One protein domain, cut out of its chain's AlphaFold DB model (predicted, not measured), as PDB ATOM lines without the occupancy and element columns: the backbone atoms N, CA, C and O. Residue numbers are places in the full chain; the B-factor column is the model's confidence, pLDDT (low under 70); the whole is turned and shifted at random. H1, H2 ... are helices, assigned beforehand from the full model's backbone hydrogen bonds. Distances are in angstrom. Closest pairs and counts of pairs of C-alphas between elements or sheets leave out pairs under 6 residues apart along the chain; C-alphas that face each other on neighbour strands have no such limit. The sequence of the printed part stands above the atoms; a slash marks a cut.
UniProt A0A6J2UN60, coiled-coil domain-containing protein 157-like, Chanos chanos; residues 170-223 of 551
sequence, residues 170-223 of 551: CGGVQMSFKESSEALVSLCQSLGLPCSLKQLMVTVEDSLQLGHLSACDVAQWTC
ATOM      1  N   CYS A 170       4.531 -64.813  77.274       79.56
ATOM      2  CA  CYS A 170       3.424 -64.325  76.450       79.56
ATOM      3  C   CYS A 170       2.669 -63.178  77.136       79.56
ATOM      4  O   CYS A 170       2.337 -62.201  76.469       79.56
ATOM      5  N   GLY A 171       2.454 -63.249  78.455       77.00
ATOM      6  CA  GLY A 171       1.862 -62.158  79.237       77.00
ATOM      7  C   GLY A 171       2.704 -60.877  79.179       77.00
ATOM      8  O   GLY A 171       2.183 -59.811  78.862       77.00
ATOM      9  N   GLY A 172       4.021 -60.984  79.377       79.38
ATOM     10  CA  GLY A 172       4.955 -59.860  79.264       79.38
ATOM     11  C   GLY A 172       4.999 -59.247  77.860       79.38
ATOM     12  O   GLY A 172       5.012 -58.023  77.724       79.38
ATOM     13  N   VAL A 173       4.942 -60.074  76.808       82.62
ATOM     14  CA  VAL A 173       4.819 -59.588  75.423       82.62
ATOM     15  C   VAL A 173       3.490 -58.859  75.209       82.62
ATOM     16  O   VAL A 173       3.502 -57.775  74.634       82.62
ATOM     17  N   GLN A 174       2.360 -59.387  75.695       83.31
ATOM     18  CA  GLN A 174       1.055 -58.719  75.578       83.31
ATOM     19  C   GLN A 174       1.007 -57.386  76.348       83.31
ATOM     20  O   GLN A 174       0.475 -56.407  75.823       83.31
ATOM     21  N   MET A 175       1.627 -57.305  77.529       81.75
ATOM     22  CA  MET A 175       1.739 -56.061  78.305       81.75
ATOM     23  C   MET A 175       2.594 -55.005  77.595       81.75
ATOM     24  O   MET A 175       2.109 -53.905  77.340       81.75
ATOM     25  N   SER A 176       3.818 -55.349  77.178       83.12
ATOM     26  CA  SER A 176       4.689 -54.430  76.423       83.12
ATOM     27  C   SER A 176       4.046 -53.980  75.101       83.12
ATOM     28  O   SER A 176       4.200 -52.844  74.640       83.12
ATOM     29  N   PHE A 177       3.252 -54.860  74.494       83.06
ATOM     30  CA  PHE A 177       2.481 -54.553  73.304       83.06
ATOM     31  C   PHE A 177       1.325 -53.576  73.582       83.06
ATOM     32  O   PHE A 177       1.139 -52.643  72.796       83.06
ATOM     33  N   LYS A 178       0.624 -53.695  74.720       82.69
ATOM     34  CA  LYS A 178      -0.354 -52.694  75.182       82.69
ATOM     35  C   LYS A 178       0.318 -51.339  75.432       82.69
ATOM     36  O   LYS A 178      -0.093 -50.356  74.822       82.69
ATOM     37  N   GLU A 179       1.407 -51.297  76.198       85.38
ATOM     38  CA  GLU A 179       2.174 -50.073  76.498       85.38
ATOM     39  C   GLU A 179       2.662 -49.356  75.223       85.38
ATOM     40  O   GLU A 179       2.453 -48.154  75.046       85.38
ATOM     41  N   SER A 180       3.264 -50.093  74.280       87.69
ATOM     42  CA  SER A 180       3.713 -49.527  72.995       87.69
ATOM     43  C   SER A 180       2.558 -49.008  72.129       87.69
ATOM     44  O   SER A 180       2.741 -48.104  71.310       87.69
ATOM     45  N   SER A 181       1.356 -49.549  72.326       86.44
ATOM     46  CA  SER A 181       0.142 -49.145  71.621       86.44
ATOM     47  C   SER A 181      -0.507 -47.919  72.250       86.44
ATOM     48  O   SER A 181      -0.888 -47.014  71.516       86.44
ATOM     49  N   GLU A 182      -0.538 -47.819  73.580       87.50
ATOM     50  CA  GLU A 182      -0.929 -46.602  74.306       87.50
ATOM     51  C   GLU A 182      -0.016 -45.427  73.937       87.50
ATOM     52  O   GLU A 182      -0.498 -44.337  73.614       87.50
ATOM     53  N   ALA A 183       1.299 -45.664  73.879       89.94
ATOM     54  CA  ALA A 183       2.275 -44.677  73.427       89.94
ATOM     55  C   ALA A 183       2.024 -44.228  71.973       89.94
ATOM     56  O   ALA A 183       2.043 -43.028  71.690       89.94
ATOM     57  N   LEU A 184       1.732 -45.160  71.055       90.81
ATOM     58  CA  LEU A 184       1.408 -44.829  69.662       90.81
ATOM     59  C   LEU A 184       0.075 -44.078  69.534       90.81
ATOM     60  O   LEU A 184      -0.013 -43.102  68.792       90.81
ATOM     61  N   VAL A 185      -0.953 -44.495  70.275       89.06
ATOM     62  CA  VAL A 185      -2.265 -43.838  70.330       89.06
ATOM     63  C   VAL A 185      -2.128 -42.405  70.855       89.06
ATOM     64  O   VAL A 185      -2.726 -41.493  70.285       89.06
ATOM     65  N   SER A 186      -1.319 -42.193  71.895       89.88
ATOM     66  CA  SER A 186      -0.998 -40.871  72.447       89.88
ATOM     67  C   SER A 186      -0.238 -39.998  71.439       89.88
ATOM     68  O   SER A 186      -0.608 -38.846  71.209       89.88
ATOM     69  N   LEU A 187       0.767 -40.559  70.758       90.50
ATOM     70  CA  LEU A 187       1.553 -39.854  69.742       90.50
ATOM     71  C   LEU A 187       0.722 -39.473  68.507       90.50
ATOM     72  O   LEU A 187       0.811 -38.350  68.021       90.50
ATOM     73  N   CYS A 188      -0.130 -40.369  68.009       88.88
ATOM     74  CA  CYS A 188      -1.044 -40.042  66.918       88.88
ATOM     75  C   CYS A 188      -2.057 -38.965  67.335       88.88
ATOM     76  O   CYS A 188      -2.305 -38.048  66.558       88.88
ATOM     77  N   GLN A 189      -2.594 -39.017  68.563       89.62
ATOM     78  CA  GLN A 189      -3.498 -37.981  69.078       89.62
ATOM     79  C   GLN A 189      -2.816 -36.613  69.211       89.62
ATOM     80  O   GLN A 189      -3.400 -35.615  68.794       89.62
ATOM     81  N   SER A 190      -1.586 -36.551  69.732       89.12
ATOM     82  CA  SER A 190      -0.845 -35.286  69.873       89.12
ATOM     83  C   SER A 190      -0.474 -34.652  68.528       89.12
ATOM     84  O   SER A 190      -0.334 -33.433  68.442       89.12
ATOM     85  N   LEU A 191      -0.386 -35.462  67.469       88.25
ATOM     86  CA  LEU A 191      -0.172 -35.035  66.083       88.25
ATOM     87  C   LEU A 191      -1.474 -34.869  65.273       88.25
ATOM     88  O   LEU A 191      -1.413 -34.604  64.076       88.25
ATOM     89  N   GLY A 192      -2.653 -35.042  65.887       87.12
ATOM     90  CA  GLY A 192      -3.951 -34.924  65.206       87.12
ATOM     91  C   GLY A 192      -4.240 -36.012  64.157       87.12
ATOM     92  O   GLY A 192      -5.125 -35.841  63.320       87.12
ATOM     93  N   LEU A 193      -3.504 -37.127  64.177       88.25
ATOM     94  CA  LEU A 193      -3.603 -38.206  63.195       88.25
ATOM     95  C   LEU A 193      -4.677 -39.243  63.575       88.25
ATOM     96  O   LEU A 193      -4.777 -39.638  64.741       88.25
ATOM     97  N   PRO A 194      -5.443 -39.773  62.598       86.50
ATOM     98  CA  PRO A 194      -6.392 -40.851  62.849       86.50
ATOM     99  C   PRO A 194      -5.652 -42.150  63.194       86.50
ATOM    100  O   PRO A 194      -4.888 -42.678  62.383       86.50
ATOM    101  N   CYS A 195      -5.926 -42.677  64.388       88.56
ATOM    102  CA  CYS A 195      -5.333 -43.899  64.924       88.56
ATOM    103  C   CYS A 195      -6.400 -44.991  65.046       88.56
ATOM    104  O   CYS A 195      -7.288 -44.913  65.899       88.56
ATOM    105  N   SER A 196      -6.317 -46.003  64.181       85.75
ATOM    106  CA  SER A 196      -7.228 -47.154  64.182       85.75
ATOM    107  C   SER A 196      -7.016 -48.054  65.407       85.75
ATOM    108  O   SER A 196      -7.965 -48.668  65.895       85.75
ATOM    109  N   LEU A 197      -5.800 -48.056  65.966       85.00
ATOM    110  CA  LEU A 197      -5.451 -48.795  67.178       85.00
ATOM    111  C   LEU A 197      -6.290 -48.388  68.395       85.00
ATOM    112  O   LEU A 197      -6.679 -49.250  69.176       85.00
ATOM    113  N   LYS A 198      -6.636 -47.099  68.525       83.88
ATOM    114  CA  LYS A 198      -7.438 -46.577  69.645       83.88
ATOM    115  C   LYS A 198      -8.777 -47.304  69.783       83.88
ATOM    116  O   LYS A 198      -9.169 -47.658  70.889       83.88
ATOM    117  N   GLN A 199      -9.466 -47.522  68.662       80.88
ATOM    118  CA  GLN A 199     -10.758 -48.203  68.662       80.88
ATOM    119  C   GLN A 199     -10.598 -49.692  68.978       80.88
ATOM    120  O   GLN A 199     -11.394 -50.241  69.731       80.88
ATOM    121  N   LEU A 200      -9.552 -50.327  68.439       78.56
ATOM    122  CA  LEU A 200      -9.269 -51.736  68.696       78.56
ATOM    123  C   LEU A 200      -8.944 -51.994  70.173       78.56
ATOM    124  O   LEU A 200      -9.462 -52.950  70.736       78.56
ATOM    125  N   MET A 201      -8.148 -51.127  70.806       77.31
ATOM    126  CA  MET A 201      -7.800 -51.242  72.226       77.31
ATOM    127  C   MET A 201      -9.038 -51.210  73.126       77.31
ATOM    128  O   MET A 201      -9.199 -52.112  73.940       77.31
ATOM    129  N   VAL A 202      -9.942 -50.242  72.920       77.69
ATOM    130  CA  VAL A 202     -11.216 -50.163  73.661       77.69
ATOM    131  C   VAL A 202     -12.065 -51.412  73.412       77.69
ATOM    132  O   VAL A 202     -12.497 -52.060  74.355       77.69
ATOM    133  N   THR A 203     -12.246 -51.813  72.149       71.56
ATOM    134  CA  THR A 203     -13.069 -52.985  71.809       71.56
ATOM    135  C   THR A 203     -12.527 -54.285  72.406       71.56
ATOM    136  O   THR A 203     -13.315 -55.127  72.827       71.56
ATOM    137  N   VAL A 204     -11.208 -54.464  72.462       68.00
ATOM    138  CA  VAL A 204     -10.566 -55.659  73.028       68.00
ATOM    139  C   VAL A 204     -10.611 -55.650  74.561       68.00
ATOM    140  O   VAL A 204     -10.853 -56.695  75.157       68.00
ATOM    141  N   GLU A 205     -10.455 -54.487  75.197       70.25
ATOM    142  CA  GLU A 205     -10.581 -54.317  76.652       70.25
ATOM    143  C   GLU A 205     -12.028 -54.545  77.138       70.25
ATOM    144  O   GLU A 205     -12.236 -55.240  78.131       70.25
ATOM    145  N   ASP A 206     -13.027 -54.084  76.376       64.56
ATOM    146  CA  ASP A 206     -14.451 -54.345  76.637       64.56
ATOM    147  C   ASP A 206     -14.854 -55.812  76.371       64.56
ATOM    148  O   ASP A 206     -15.712 -56.363  77.065       64.56
ATOM    149  N   SER A 207     -14.252 -56.464  75.365       57.72
ATOM    150  CA  SER A 207     -14.626 -57.828  74.942       57.72
ATOM    151  C   SER A 207     -13.957 -58.945  75.754       57.72
ATOM    152  O   SER A 207     -14.409 -60.090  75.692       57.72
ATOM    153  N   LEU A 208     -12.883 -58.654  76.499       55.97
ATOM    154  CA  LEU A 208     -12.072 -59.647  77.214       55.97
ATOM    155  C   LEU A 208     -11.810 -59.231  78.669       55.97
ATOM    156  O   LEU A 208     -10.691 -58.893  79.054       55.97
ATOM    157  N   GLN A 209     -12.822 -59.406  79.528       52.78
ATOM    158  CA  GLN A 209     -12.717 -59.230  80.992       52.78
ATOM    159  C   GLN A 209     -11.707 -60.180  81.688       52.78
ATOM    160  O   GLN A 209     -11.561 -60.138  82.906       52.78
ATOM    161  N   LEU A 210     -11.011 -61.037  80.930       55.34
ATOM    162  CA  LEU A 210     -10.000 -61.987  81.409       55.34
ATOM    163  C   LEU A 210      -8.543 -61.544  81.160       55.34
ATOM    164  O   LEU A 210      -7.627 -62.279  81.511       55.34
ATOM    165  N   GLY A 211      -8.306 -60.369  80.563       60.44
ATOM    166  CA  GLY A 211      -6.967 -59.755  80.499       60.44
ATOM    167  C   GLY A 211      -5.938 -60.442  79.587       60.44
ATOM    168  O   GLY A 211      -4.737 -60.223  79.756       60.44
ATOM    169  N   HIS A 212      -6.371 -61.274  78.635       69.88
ATOM    170  CA  HIS A 212      -5.494 -62.032  77.732       69.88
ATOM    171  C   HIS A 212      -5.949 -61.907  76.273       69.88
ATOM    172  O   HIS A 212      -7.133 -62.049  75.978       69.88
ATOM    173  N   LEU A 213      -5.005 -61.672  75.358       74.38
ATOM    174  CA  LEU A 213      -5.256 -61.531  73.919       74.38
ATOM    175  C   LEU A 213      -5.183 -62.884  73.203       74.38
ATOM    176  O   LEU A 213      -4.241 -63.651  73.435       74.38
ATOM    177  N   SER A 214      -6.106 -63.157  72.274       78.56
ATOM    178  CA  SER A 214      -5.977 -64.310  71.378       78.56
ATOM    179  C   SER A 214      -4.906 -64.068  70.308       78.56
ATOM    180  O   SER A 214      -4.536 -62.933  69.997       78.56
ATOM    181  N   ALA A 215      -4.432 -65.141  69.670       77.19
ATOM    182  CA  ALA A 215      -3.508 -65.031  68.540       77.19
ATOM    183  C   ALA A 215      -4.095 -64.220  67.361       77.19
ATOM    184  O   ALA A 215      -3.342 -63.583  66.623       77.19
ATOM    185  N   CYS A 216      -5.425 -64.210  67.204       79.88
ATOM    186  CA  CYS A 216      -6.112 -63.394  66.202       79.88
ATOM    187  C   CYS A 216      -6.084 -61.907  66.583       79.88
ATOM    188  O   CYS A 216      -5.732 -61.074  65.748       79.88
ATOM    189  N   ASP A 217      -6.349 -61.580  67.853       82.81
ATOM    190  CA  ASP A 217      -6.314 -60.198  68.350       82.81
ATOM    191  C   ASP A 217      -4.908 -59.612  68.211       82.81
ATOM    192  O   ASP A 217      -4.747 -58.517  67.682       82.81
ATOM    193  N   VAL A 218      -3.869 -60.372  68.580       83.00
ATOM    194  CA  VAL A 218      -2.465 -59.965  68.393       83.00
ATOM    195  C   VAL A 218      -2.134 -59.757  66.905       83.00
ATOM    196  O   VAL A 218      -1.452 -58.792  66.551       83.00
ATOM    197  N   ALA A 219      -2.639 -60.601  66.000       83.31
ATOM    198  CA  ALA A 219      -2.434 -60.440  64.557       83.31
ATOM    199  C   ALA A 219      -3.165 -59.206  63.982       83.31
ATOM    200  O   ALA A 219      -2.596 -58.456  63.183       83.31
ATOM    201  N   GLN A 220      -4.403 -58.947  64.408       83.50
ATOM    202  CA  GLN A 220      -5.169 -57.767  64.002       83.50
ATOM    203  C   GLN A 220      -4.544 -56.482  64.558       83.50
ATOM    204  O   GLN A 220      -4.358 -55.504  63.834       83.50
ATOM    205  N   TRP A 221      -4.138 -56.502  65.821       86.56
ATOM    206  CA  TRP A 221      -3.524 -55.378  66.514       86.56
ATOM    207  C   TRP A 221      -2.140 -55.053  65.938       86.56
ATOM    208  O   TRP A 221      -1.853 -53.887  65.677       86.56
ATOM    209  N   THR A 222      -1.308 -56.049  65.606       85.69
ATOM    210  CA  THR A 222      -0.029 -55.801  64.903       85.69
ATOM    211  C   THR A 222      -0.239 -55.272  63.478       85.69
ATOM    212  O   THR A 222       0.602 -54.525  62.968       85.69
ATOM    213  N   CYS A 223      -1.363 -55.600  62.831       87.31
ATOM    214  CA  CYS A 223      -1.756 -55.028  61.543       87.31
ATOM    215  C   CYS A 223      -2.145 -53.544  61.669       87.31
ATOM    216  O   CYS A 223      -1.616 -52.711  60.928       87.31
TER     217      CYS A 223
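This is residues 170 to 223 of the 551 residues of the protein "coiled-coil domain-containing protein 157-like" of Chanos chanos (UniProt A0A6J2UN60). One long helix, H1, makes the longest axis; after H1 the backbone folds back into the shorter H2, set slantwise to H1, and then turns again into the short H3. The three helix centres make a triangle, with few contacts between the helices. The printed part has 54 residues, with three named helices in the order H1, H2, H3 and no named strand; the class is all helix. It is compact, with a radius of gyration of the C-alphas of 11.2 A, yet elongated, spanning 31 by 20 by 19 A.

H1, residues 170 to 190, and H2, residues 196 to 207, only just touch, with 3 pairs of C-alphas within 8 A. The closest C-alphas, those of Val 185 and Lys 198, are 5.9 A apart. H1 touches with residues 181 to 185 alone, and H2 with residues 197 to 198 alone. The two run opposite ways at a steep tilt of 46 degrees. H2 and H3, residues 215 to 223, form a helical hairpin, opposite ways at a shallow tilt of 20 degrees. They only just touch, with 3 pairs within 8 A; the closest C-alphas, those of Leu 197 and Trp 221, are 6.9 A apart. H1 and H3 are near each other, with 7 pairs of C-alphas within 10 A but no pair within 8 A. In H1, H2 and H3 every O i to N i+4 pair is within hydrogen-bond range.

H1 runs 30.1 A from C-alpha 170 at (3.424, -64.325, 76.450) to C-alpha 190 at (-0.845, -35.286, 69.873). H2 measures 16.9 A. H3 measures 12.3 A and ends at C-alpha 223, (-1.756, -55.028, 61.543).

The C-alphas of Leu 191 and Leu 210 are the two farthest apart, at 32.5 A. The printed part has no cut. The link from H1 to H2 is tight, and that from H2 to H3 is short. Mean pLDDT of the printed part is 80.3; residue 204 and residues 206 to 212 are under 70.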